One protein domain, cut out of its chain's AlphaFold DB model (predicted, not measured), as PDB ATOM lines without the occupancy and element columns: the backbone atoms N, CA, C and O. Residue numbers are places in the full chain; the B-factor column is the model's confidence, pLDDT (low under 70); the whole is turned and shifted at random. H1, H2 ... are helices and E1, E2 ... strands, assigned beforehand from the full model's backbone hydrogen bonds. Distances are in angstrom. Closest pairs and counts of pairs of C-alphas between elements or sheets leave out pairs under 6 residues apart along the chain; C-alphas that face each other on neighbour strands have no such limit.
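Overview. This is residues 746 to 797 of the 797 residues of the protein "Non-specific serine/threonine protein kinase" of Planctomycetes bacterium (UniProt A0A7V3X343). With little regular structure, this is a short strand, E1, beside the junction of two short helices, H1 and H2, strung end to end along the length, with a wide loop, residues 756 to 777, between E1 and H1. The 52 printed residues, 19 of them in named elements in the order E1, H1, H2, are mostly helix by class. The whole is only just compact, close to loose, with a radius of gyration of the C-alphas of 11.4 A and spans of 34 by 24 by 15 A.

Along the chain. E1 is residues 753 to 755, from C-alpha 753 at (-19.515, -8.538, -47.088). H1 is residues 778 to 785, 10.1 A long. H2 is residues 788 to 795, 10.3 A long, to C-alpha 795 at (-29.364, -10.989, -52.651).

Arrangement. Residues 746 to 747 pair antiparallel with residues 753 to 754 of E1, which pairs with no named strand. The closest C-alphas of E1 and H2, Asp 754 and Pro 788, are 4.6 A apart; those of E1 and H1, Phe 753 and Tyr 785, 6.1 A. H1 and H2 are apart. In both helices every O i to N i+4 pair is within hydrogen-bond range.

Size, cuts and confidence. The farthest C-alphas, Gly 773 and Gly 797, are 34.8 A apart. The printed part has no cut; E1 to H1 is a long link, H1 to H2 a tight one. The pLDDT is under 70 at residues 757 to 767, 769 to 771 and 796 to 797.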
ATOM      1  N   VAL A 746     -23.976  -7.349 -43.904       91.00
ATOM      2  CA  VAL A 746     -24.408  -8.515 -44.682       91.00
ATOM      3  C   VAL A 746     -23.184  -9.339 -45.050       91.00
ATOM      4  O   VAL A 746     -22.303  -8.845 -45.742       91.00
ATOM      5  N   LEU A 747     -23.140 -10.599 -44.616       88.94
ATOM      6  CA  LEU A 747     -22.024 -11.529 -44.819       88.94
ATOM      7  C   LEU A 747     -22.487 -12.752 -45.630       88.94
ATOM      8  O   LEU A 747     -23.492 -13.377 -45.285       88.94
ATOM      9  N   THR A 748     -21.766 -13.129 -46.687       90.19
ATOM     10  CA  THR A 748     -22.011 -14.386 -47.423       90.19
ATOM     11  C   THR A 748     -21.231 -15.555 -46.802       90.19
ATOM     12  O   THR A 748     -20.220 -15.332 -46.132       90.19
ATOM     13  N   PRO A 749     -21.623 -16.823 -47.044       86.50
ATOM     14  CA  PRO A 749     -20.850 -17.987 -46.599       86.50
ATOM     15  C   PRO A 749     -19.414 -18.044 -47.140       86.50
ATOM     16  O   PRO A 749     -18.564 -18.699 -46.545       86.50
ATOM     17  N   GLU A 750     -19.134 -17.377 -48.264       85.62
ATOM     18  CA  GLU A 750     -17.786 -17.238 -48.832       85.62
ATOM     19  C   GLU A 750     -16.933 -16.150 -48.149       85.62
ATOM     20  O   GLU A 750     -15.787 -15.940 -48.539       85.62
ATOM     21  N   GLY A 751     -17.476 -15.455 -47.144       82.75
ATOM     22  CA  GLY A 751     -16.789 -14.409 -46.384       82.75
ATOM     23  C   GLY A 751     -16.879 -13.005 -46.989       82.75
ATOM     24  O   GLY A 751     -16.374 -12.068 -46.382       82.75
ATOM     25  N   TYR A 752     -17.520 -12.832 -48.151       87.25
ATOM     26  CA  TYR A 752     -17.742 -11.508 -48.742       87.25
ATOM     27  C   TYR A 752     -18.774 -10.710 -47.946       87.25
ATOM     28  O   TYR A 752     -19.765 -11.286 -47.491       87.25
ATOM     29  N   PHE A 753     -18.584  -9.395 -47.824       88.38
ATOM     30  CA  PHE A 753     -19.515  -8.538 -47.088       88.38
ATOM     31  C   PHE A 753     -19.815  -7.173 -47.729       88.38
ATOM     32  O   PHE A 753     -19.055  -6.678 -48.564       88.38
ATOM     33  N   ASP A 754     -20.952  -6.610 -47.315       89.38
ATOM     34  CA  ASP A 754     -21.469  -5.251 -47.556       89.38
ATOM     35  C   ASP A 754     -21.880  -4.687 -46.176       89.38
ATOM     36  O   ASP A 754     -22.331  -5.453 -45.313       89.38
ATOM     37  N   THR A 755     -21.675  -3.396 -45.925       85.44
ATOM     38  CA  THR A 755     -21.885  -2.759 -44.610       85.44
ATOM     39  C   THR A 755     -21.974  -1.237 -44.737       85.44
ATOM     40  O   THR A 755     -21.412  -0.654 -45.664       85.44
ATOM     41  N   ASP A 756     -22.645  -0.580 -43.789       78.88
ATOM     42  CA  ASP A 756     -22.608   0.878 -43.621       78.88
ATOM     43  C   ASP A 756     -21.492   1.365 -42.674       78.88
ATOM     44  O   ASP A 756     -21.286   2.573 -42.549       78.88
ATOM     45  N   ILE A 757     -20.745   0.456 -42.038       69.06
ATOM     46  CA  ILE A 757     -19.589   0.791 -41.195       69.06
ATOM     47  C   ILE A 757     -18.397   1.119 -42.106       69.06
ATOM     48  O   ILE A 757     -17.748   0.234 -42.664       69.06
ATOM     49  N   ILE A 758     -18.126   2.417 -42.277       53.56
ATOM     50  CA  ILE A 758     -17.082   2.925 -43.188       53.56
ATOM     51  C   ILE A 758     -15.681   2.900 -42.544       53.56
ATOM     52  O   ILE A 758     -14.688   2.794 -43.268       53.56
ATOM     53  N   ASP A 759     -15.572   2.982 -41.212       57.75
ATOM     54  CA  ASP A 759     -14.280   2.921 -40.515       57.75
ATOM     55  C   ASP A 759     -13.850   1.461 -40.254       57.75
ATOM     56  O   ASP A 759     -14.608   0.699 -39.646       57.75
ATOM     57  N   PRO A 760     -12.633   1.044 -40.659       49.97
ATOM     58  CA  PRO A 760     -12.126  -0.292 -40.365       49.97
ATOM     59  C   PRO A 760     -12.124  -0.662 -38.878       49.97
ATOM     60  O   PRO A 760     -12.345  -1.822 -38.538       49.97
ATOM     61  N   ILE A 761     -11.850   0.285 -37.980       53.75
ATOM     62  CA  ILE A 761     -11.586  -0.001 -36.562       53.75
ATOM     63  C   ILE A 761     -12.860  -0.455 -35.828       53.75
ATOM     64  O   ILE A 761     -12.768  -1.152 -34.816       53.75
ATOM     65  N   GLU A 762     -14.040  -0.118 -36.352       56.31
ATOM     66  CA  GLU A 762     -15.332  -0.366 -35.699       56.31
ATOM     67  C   GLU A 762     -16.045  -1.644 -36.184       56.31
ATOM     68  O   GLU A 762     -17.032  -2.061 -35.581       56.31
ATOM     69  N   LEU A 763     -15.532  -2.327 -37.219       58.31
ATOM     70  CA  LEU A 763     -16.099  -3.592 -37.705       58.31
ATOM     71  C   LEU A 763     -15.843  -4.755 -36.719       58.31
ATOM     72  O   LEU A 763     -14.691  -5.155 -36.532       58.31
ATOM     73  N   PRO A 764     -16.880  -5.407 -36.151       59.19
ATOM     74  CA  PRO A 764     -16.719  -6.511 -35.197       59.19
ATOM     75  C   PRO A 764     -16.459  -7.860 -35.904       59.19
ATOM     76  O   PRO A 764     -17.095  -8.871 -35.604       59.19
ATOM     77  N   VAL A 765     -15.549  -7.873 -36.887       58.66
ATOM     78  CA  VAL A 765     -15.335  -8.984 -37.833       58.66
ATOM     79  C   VAL A 765     -13.857  -9.373 -37.909       58.66
ATOM     80  O   VAL A 765     -13.126  -8.958 -38.806       58.66
ATOM     81  N   THR A 766     -13.397 -10.217 -36.984       63.12
ATOM     82  CA  THR A 766     -12.051 -10.803 -37.072       63.12
ATOM     83  C   THR A 766     -12.021 -11.885 -38.154       63.12
ATOM     84  O   THR A 766     -12.654 -12.930 -38.002       63.12
ATOM     85  N   TYR A 767     -11.286 -11.664 -39.250       66.31
ATOM     86  CA  TYR A 767     -11.087 -12.695 -40.274       66.31
ATOM     87  C   TYR A 767      -9.838 -13.527 -39.965       66.31
ATOM     88  O   TYR A 767      -8.716 -13.025 -40.021       66.31
ATOM     89  N   TYR A 768     -10.038 -14.816 -39.713       71.12
ATOM     90  CA  TYR A 768      -8.971 -15.794 -39.510       71.12
ATOM     91  C   TYR A 768      -8.510 -16.385 -40.850       71.12
ATOM     92  O   TYR A 768      -9.318 -16.964 -41.580       71.12
ATOM     93  N   ASP A 769      -7.224 -16.274 -41.188       62.91
ATOM     94  CA  ASP A 769      -6.658 -16.921 -42.377       62.91
ATOM     95  C   ASP A 769      -6.426 -18.424 -42.110       62.91
ATOM     96  O   ASP A 769      -5.541 -18.778 -41.325       62.91
ATOM     97  N   PRO A 770      -7.160 -19.339 -42.778       51.56
ATOM     98  CA  PRO A 770      -7.044 -20.776 -42.538       51.56
ATOM     99  C   PRO A 770      -5.741 -21.395 -43.074       51.56
ATOM    100  O   PRO A 770      -5.493 -22.574 -42.823       51.56
ATOM    101  N   VAL A 771      -4.925 -20.648 -43.830       63.38
ATOM    102  CA  VAL A 771      -3.639 -21.113 -44.377       63.38
ATOM    103  C   VAL A 771      -2.472 -20.729 -43.467       63.38
ATOM    104  O   VAL A 771      -1.570 -21.541 -43.261       63.38
ATOM    105  N   THR A 772      -2.475 -19.510 -42.920       72.25
ATOM    106  CA  THR A 772      -1.410 -19.023 -42.018       72.25
ATOM    107  C   THR A 772      -1.735 -19.201 -40.534       72.25
ATOM    108  O   THR A 772      -0.824 -19.203 -39.706       72.25
ATOM    109  N   GLY A 773      -3.010 -19.400 -40.191       74.00
ATOM    110  CA  GLY A 773      -3.478 -19.627 -38.826       74.00
ATOM    111  C   GLY A 773      -3.486 -18.375 -37.945       74.00
ATOM    112  O   GLY A 773      -3.419 -18.503 -36.721       74.00
ATOM    113  N   GLN A 774      -3.524 -17.187 -38.554       74.56
ATOM    114  CA  GLN A 774      -3.462 -15.883 -37.891       74.56
ATOM    115  C   GLN A 774      -4.659 -15.001 -38.271       74.56
ATOM    116  O   GLN A 774      -5.243 -15.151 -39.347       74.56
ATOM    117  N   ASP A 775      -4.998 -14.057 -37.395       76.94
ATOM    118  CA  ASP A 775      -5.982 -13.015 -37.686       76.94
ATOM    119  C   ASP A 775      -5.405 -12.023 -38.709       76.94
ATOM    120  O   ASP A 775      -4.284 -11.527 -38.557       76.94
ATOM    121  N   LEU A 776      -6.163 -11.723 -39.765       73.56
ATOM    122  CA  LEU A 776      -5.761 -10.746 -40.775       73.56
ATOM    123  C   LEU A 776      -5.970  -9.305 -40.268       73.56
ATOM    124  O   LEU A 776      -7.019  -9.011 -39.692       73.56
ATOM    125  N   PRO A 777      -5.041  -8.367 -40.549       78.94
ATOM    126  CA  PRO A 777      -5.266  -6.943 -40.312       78.94
ATOM    127  C   PRO A 777      -6.501  -6.445 -41.072       78.94
ATOM    128  O   PRO A 777      -6.641  -6.719 -42.266       78.94
ATOM    129  N   MET A 778      -7.372  -5.686 -40.401       75.81
ATOM    130  CA  MET A 778      -8.694  -5.318 -40.932       75.81
ATOM    131  C   MET A 778      -8.642  -4.586 -42.286       75.81
ATOM    132  O   MET A 778      -9.490  -4.821 -43.143       75.81
ATOM    133  N   GLU A 779      -7.617  -3.767 -42.531       76.06
ATOM    134  CA  GLU A 779      -7.385  -3.121 -43.833       76.06
ATOM    135  C   GLU A 779      -7.338  -4.136 -44.991       76.06
ATOM    136  O   GLU A 779      -7.943  -3.932 -46.047       76.06
ATOM    137  N   GLU A 780      -6.661  -5.269 -44.782       77.31
ATOM    138  CA  GLU A 780      -6.536  -6.344 -45.767       77.31
ATOM    139  C   GLU A 780      -7.806  -7.216 -45.812       77.31
ATOM    140  O   GLU A 780      -8.154  -7.728 -46.879       77.31
ATOM    141  N   VAL A 781      -8.549  -7.326 -44.702       77.69
ATOM    142  CA  VAL A 781      -9.884  -7.957 -44.664       77.69
ATOM    143  C   VAL A 781     -10.861  -7.188 -45.550       77.69
ATOM    144  O   VAL A 781     -11.445  -7.772 -46.462       77.69
ATOM    145  N   ILE A 782     -10.980  -5.873 -45.365       79.44
ATOM    146  CA  ILE A 782     -11.824  -4.999 -46.190       79.44
ATOM    147  C   ILE A 782     -11.373  -5.071 -47.652       79.44
ATOM    148  O   ILE A 782     -12.168  -5.373 -48.542       79.44
ATOM    149  N   ARG A 783     -10.075  -4.902 -47.921       81.44
ATOM    150  CA  ARG A 783      -9.520  -4.947 -49.283       81.44
ATOM    151  C   ARG A 783      -9.809  -6.263 -50.018       81.44
ATOM    152  O   ARG A 783     -10.062  -6.238 -51.231       81.44
ATOM    153  N   ARG A 784      -9.804  -7.407 -49.327       81.50
ATOM    154  CA  ARG A 784     -10.094  -8.728 -49.916       81.50
ATOM    155  C   ARG A 784     -11.588  -9.058 -49.987       81.50
ATOM    156  O   ARG A 784     -12.017  -9.584 -51.013       81.50
ATOM    157  N   TYR A 785     -12.351  -8.749 -48.939       83.62
ATOM    158  CA  TYR A 785     -13.682  -9.319 -48.707       83.62
ATOM    159  C   TYR A 785     -14.835  -8.310 -48.719       83.62
ATOM    160  O   TYR A 785     -15.965  -8.729 -48.963       83.62
ATOM    161  N   HIS A 786     -14.593  -7.003 -48.562       87.06
ATOM    162  CA  HIS A 786     -15.636  -6.003 -48.807       87.06
ATOM    163  C   HIS A 786     -15.950  -5.977 -50.311       87.06
ATOM    164  O   HIS A 786     -15.131  -5.541 -51.130       87.06
ATOM    165  N   ARG A 787     -17.093  -6.550 -50.690       86.81
ATOM    166  CA  ARG A 787     -17.520  -6.814 -52.074       86.81
ATOM    167  C   ARG A 787     -19.036  -6.614 -52.185       86.81
ATOM    168  O   ARG A 787     -19.767  -7.586 -52.402       86.81
ATOM    169  N   PRO A 788     -19.524  -5.367 -52.022       87.19
ATOM    170  CA  PRO A 788     -20.953  -5.048 -52.081       87.19
ATOM    171  C   PRO A 788     -21.597  -5.468 -53.411       87.19
ATOM    172  O   PRO A 788     -22.762  -5.856 -53.456       87.19
ATOM    173  N   ASP A 789     -20.822  -5.475 -54.494       88.00
ATOM    174  CA  ASP A 789     -21.190  -6.012 -55.803       88.00
ATOM    175  C   ASP A 789     -21.539  -7.511 -55.750       88.00
ATOM    176  O   ASP A 789     -22.607  -7.917 -56.216       88.00
ATOM    177  N   LEU A 790     -20.689  -8.336 -55.131       85.69
ATOM    178  CA  LEU A 790     -20.918  -9.780 -55.009       85.69
ATOM    179  C   LEU A 790     -22.042 -10.101 -54.015       85.69
ATOM    180  O   LEU A 790     -22.806 -11.042 -54.242       85.69
ATOM    181  N   VAL A 791     -22.184  -9.309 -52.947       86.50
ATOM    182  CA  VAL A 791     -23.290  -9.451 -51.988       86.50
ATOM    183  C   VAL A 791     -24.633  -9.153 -52.656       86.50
ATOM    184  O   VAL A 791     -25.549  -9.966 -52.550       86.50
ATOM    185  N   ARG A 792     -24.758  -8.065 -53.424       85.06
ATOM    186  CA  ARG A 792     -26.003  -7.731 -54.148       85.06
ATOM    187  C   ARG A 792     -26.397  -8.806 -55.161       85.06
ATOM    188  O   ARG A 792     -27.565  -9.193 -55.221       85.06
ATOM    189  N   VAL A 793     -25.423  -9.398 -55.858       83.00
ATOM    190  CA  VAL A 793     -25.653 -10.566 -56.730       83.00
ATOM    191  C   VAL A 793     -26.177 -11.785 -55.949       83.00
ATOM    192  O   VAL A 793     -27.010 -12.521 -56.478       83.00
ATOM    193  N   LYS A 794     -25.755 -12.001 -54.691       79.25
ATOM    194  CA  LYS A 794     -26.320 -13.051 -53.814       79.25
ATOM    195  C   LYS A 794     -27.725 -12.725 -53.297       79.25
ATOM    196  O   LYS A 794     -28.517 -13.651 -53.120       79.25
ATOM    197  N   LEU A 795     -28.035 -11.448 -53.071       78.06
ATOM    198  CA  LEU A 795     -29.364 -10.989 -52.651       78.06
ATOM    199  C   LEU A 795     -30.399 -11.102 -53.784       78.06
ATOM    200  O   LEU A 795     -31.537 -11.493 -53.525       78.06
ATOM    201  N   GLY A 796     -29.991 -10.860 -55.034       66.69
ATOM    202  CA  GLY A 796     -30.809 -11.096 -56.233       66.69
ATOM    203  C   GLY A 796     -30.763  -9.998 -57.302       66.69
ATOM    204  O   GLY A 796     -31.393 -10.179 -58.346       66.69
ATOM    205  N   GLY A 797     -30.019  -8.909 -57.068       48.94
ATOM    206  CA  GLY A 797     -29.958  -7.717 -57.925       48.94
ATOM    207  C   GLY A 797     -30.305  -6.446 -57.166       48.94
ATOM    208  O   GLY A 797     -31.518  -6.192 -57.017       48.94
TER     209      GLY A 797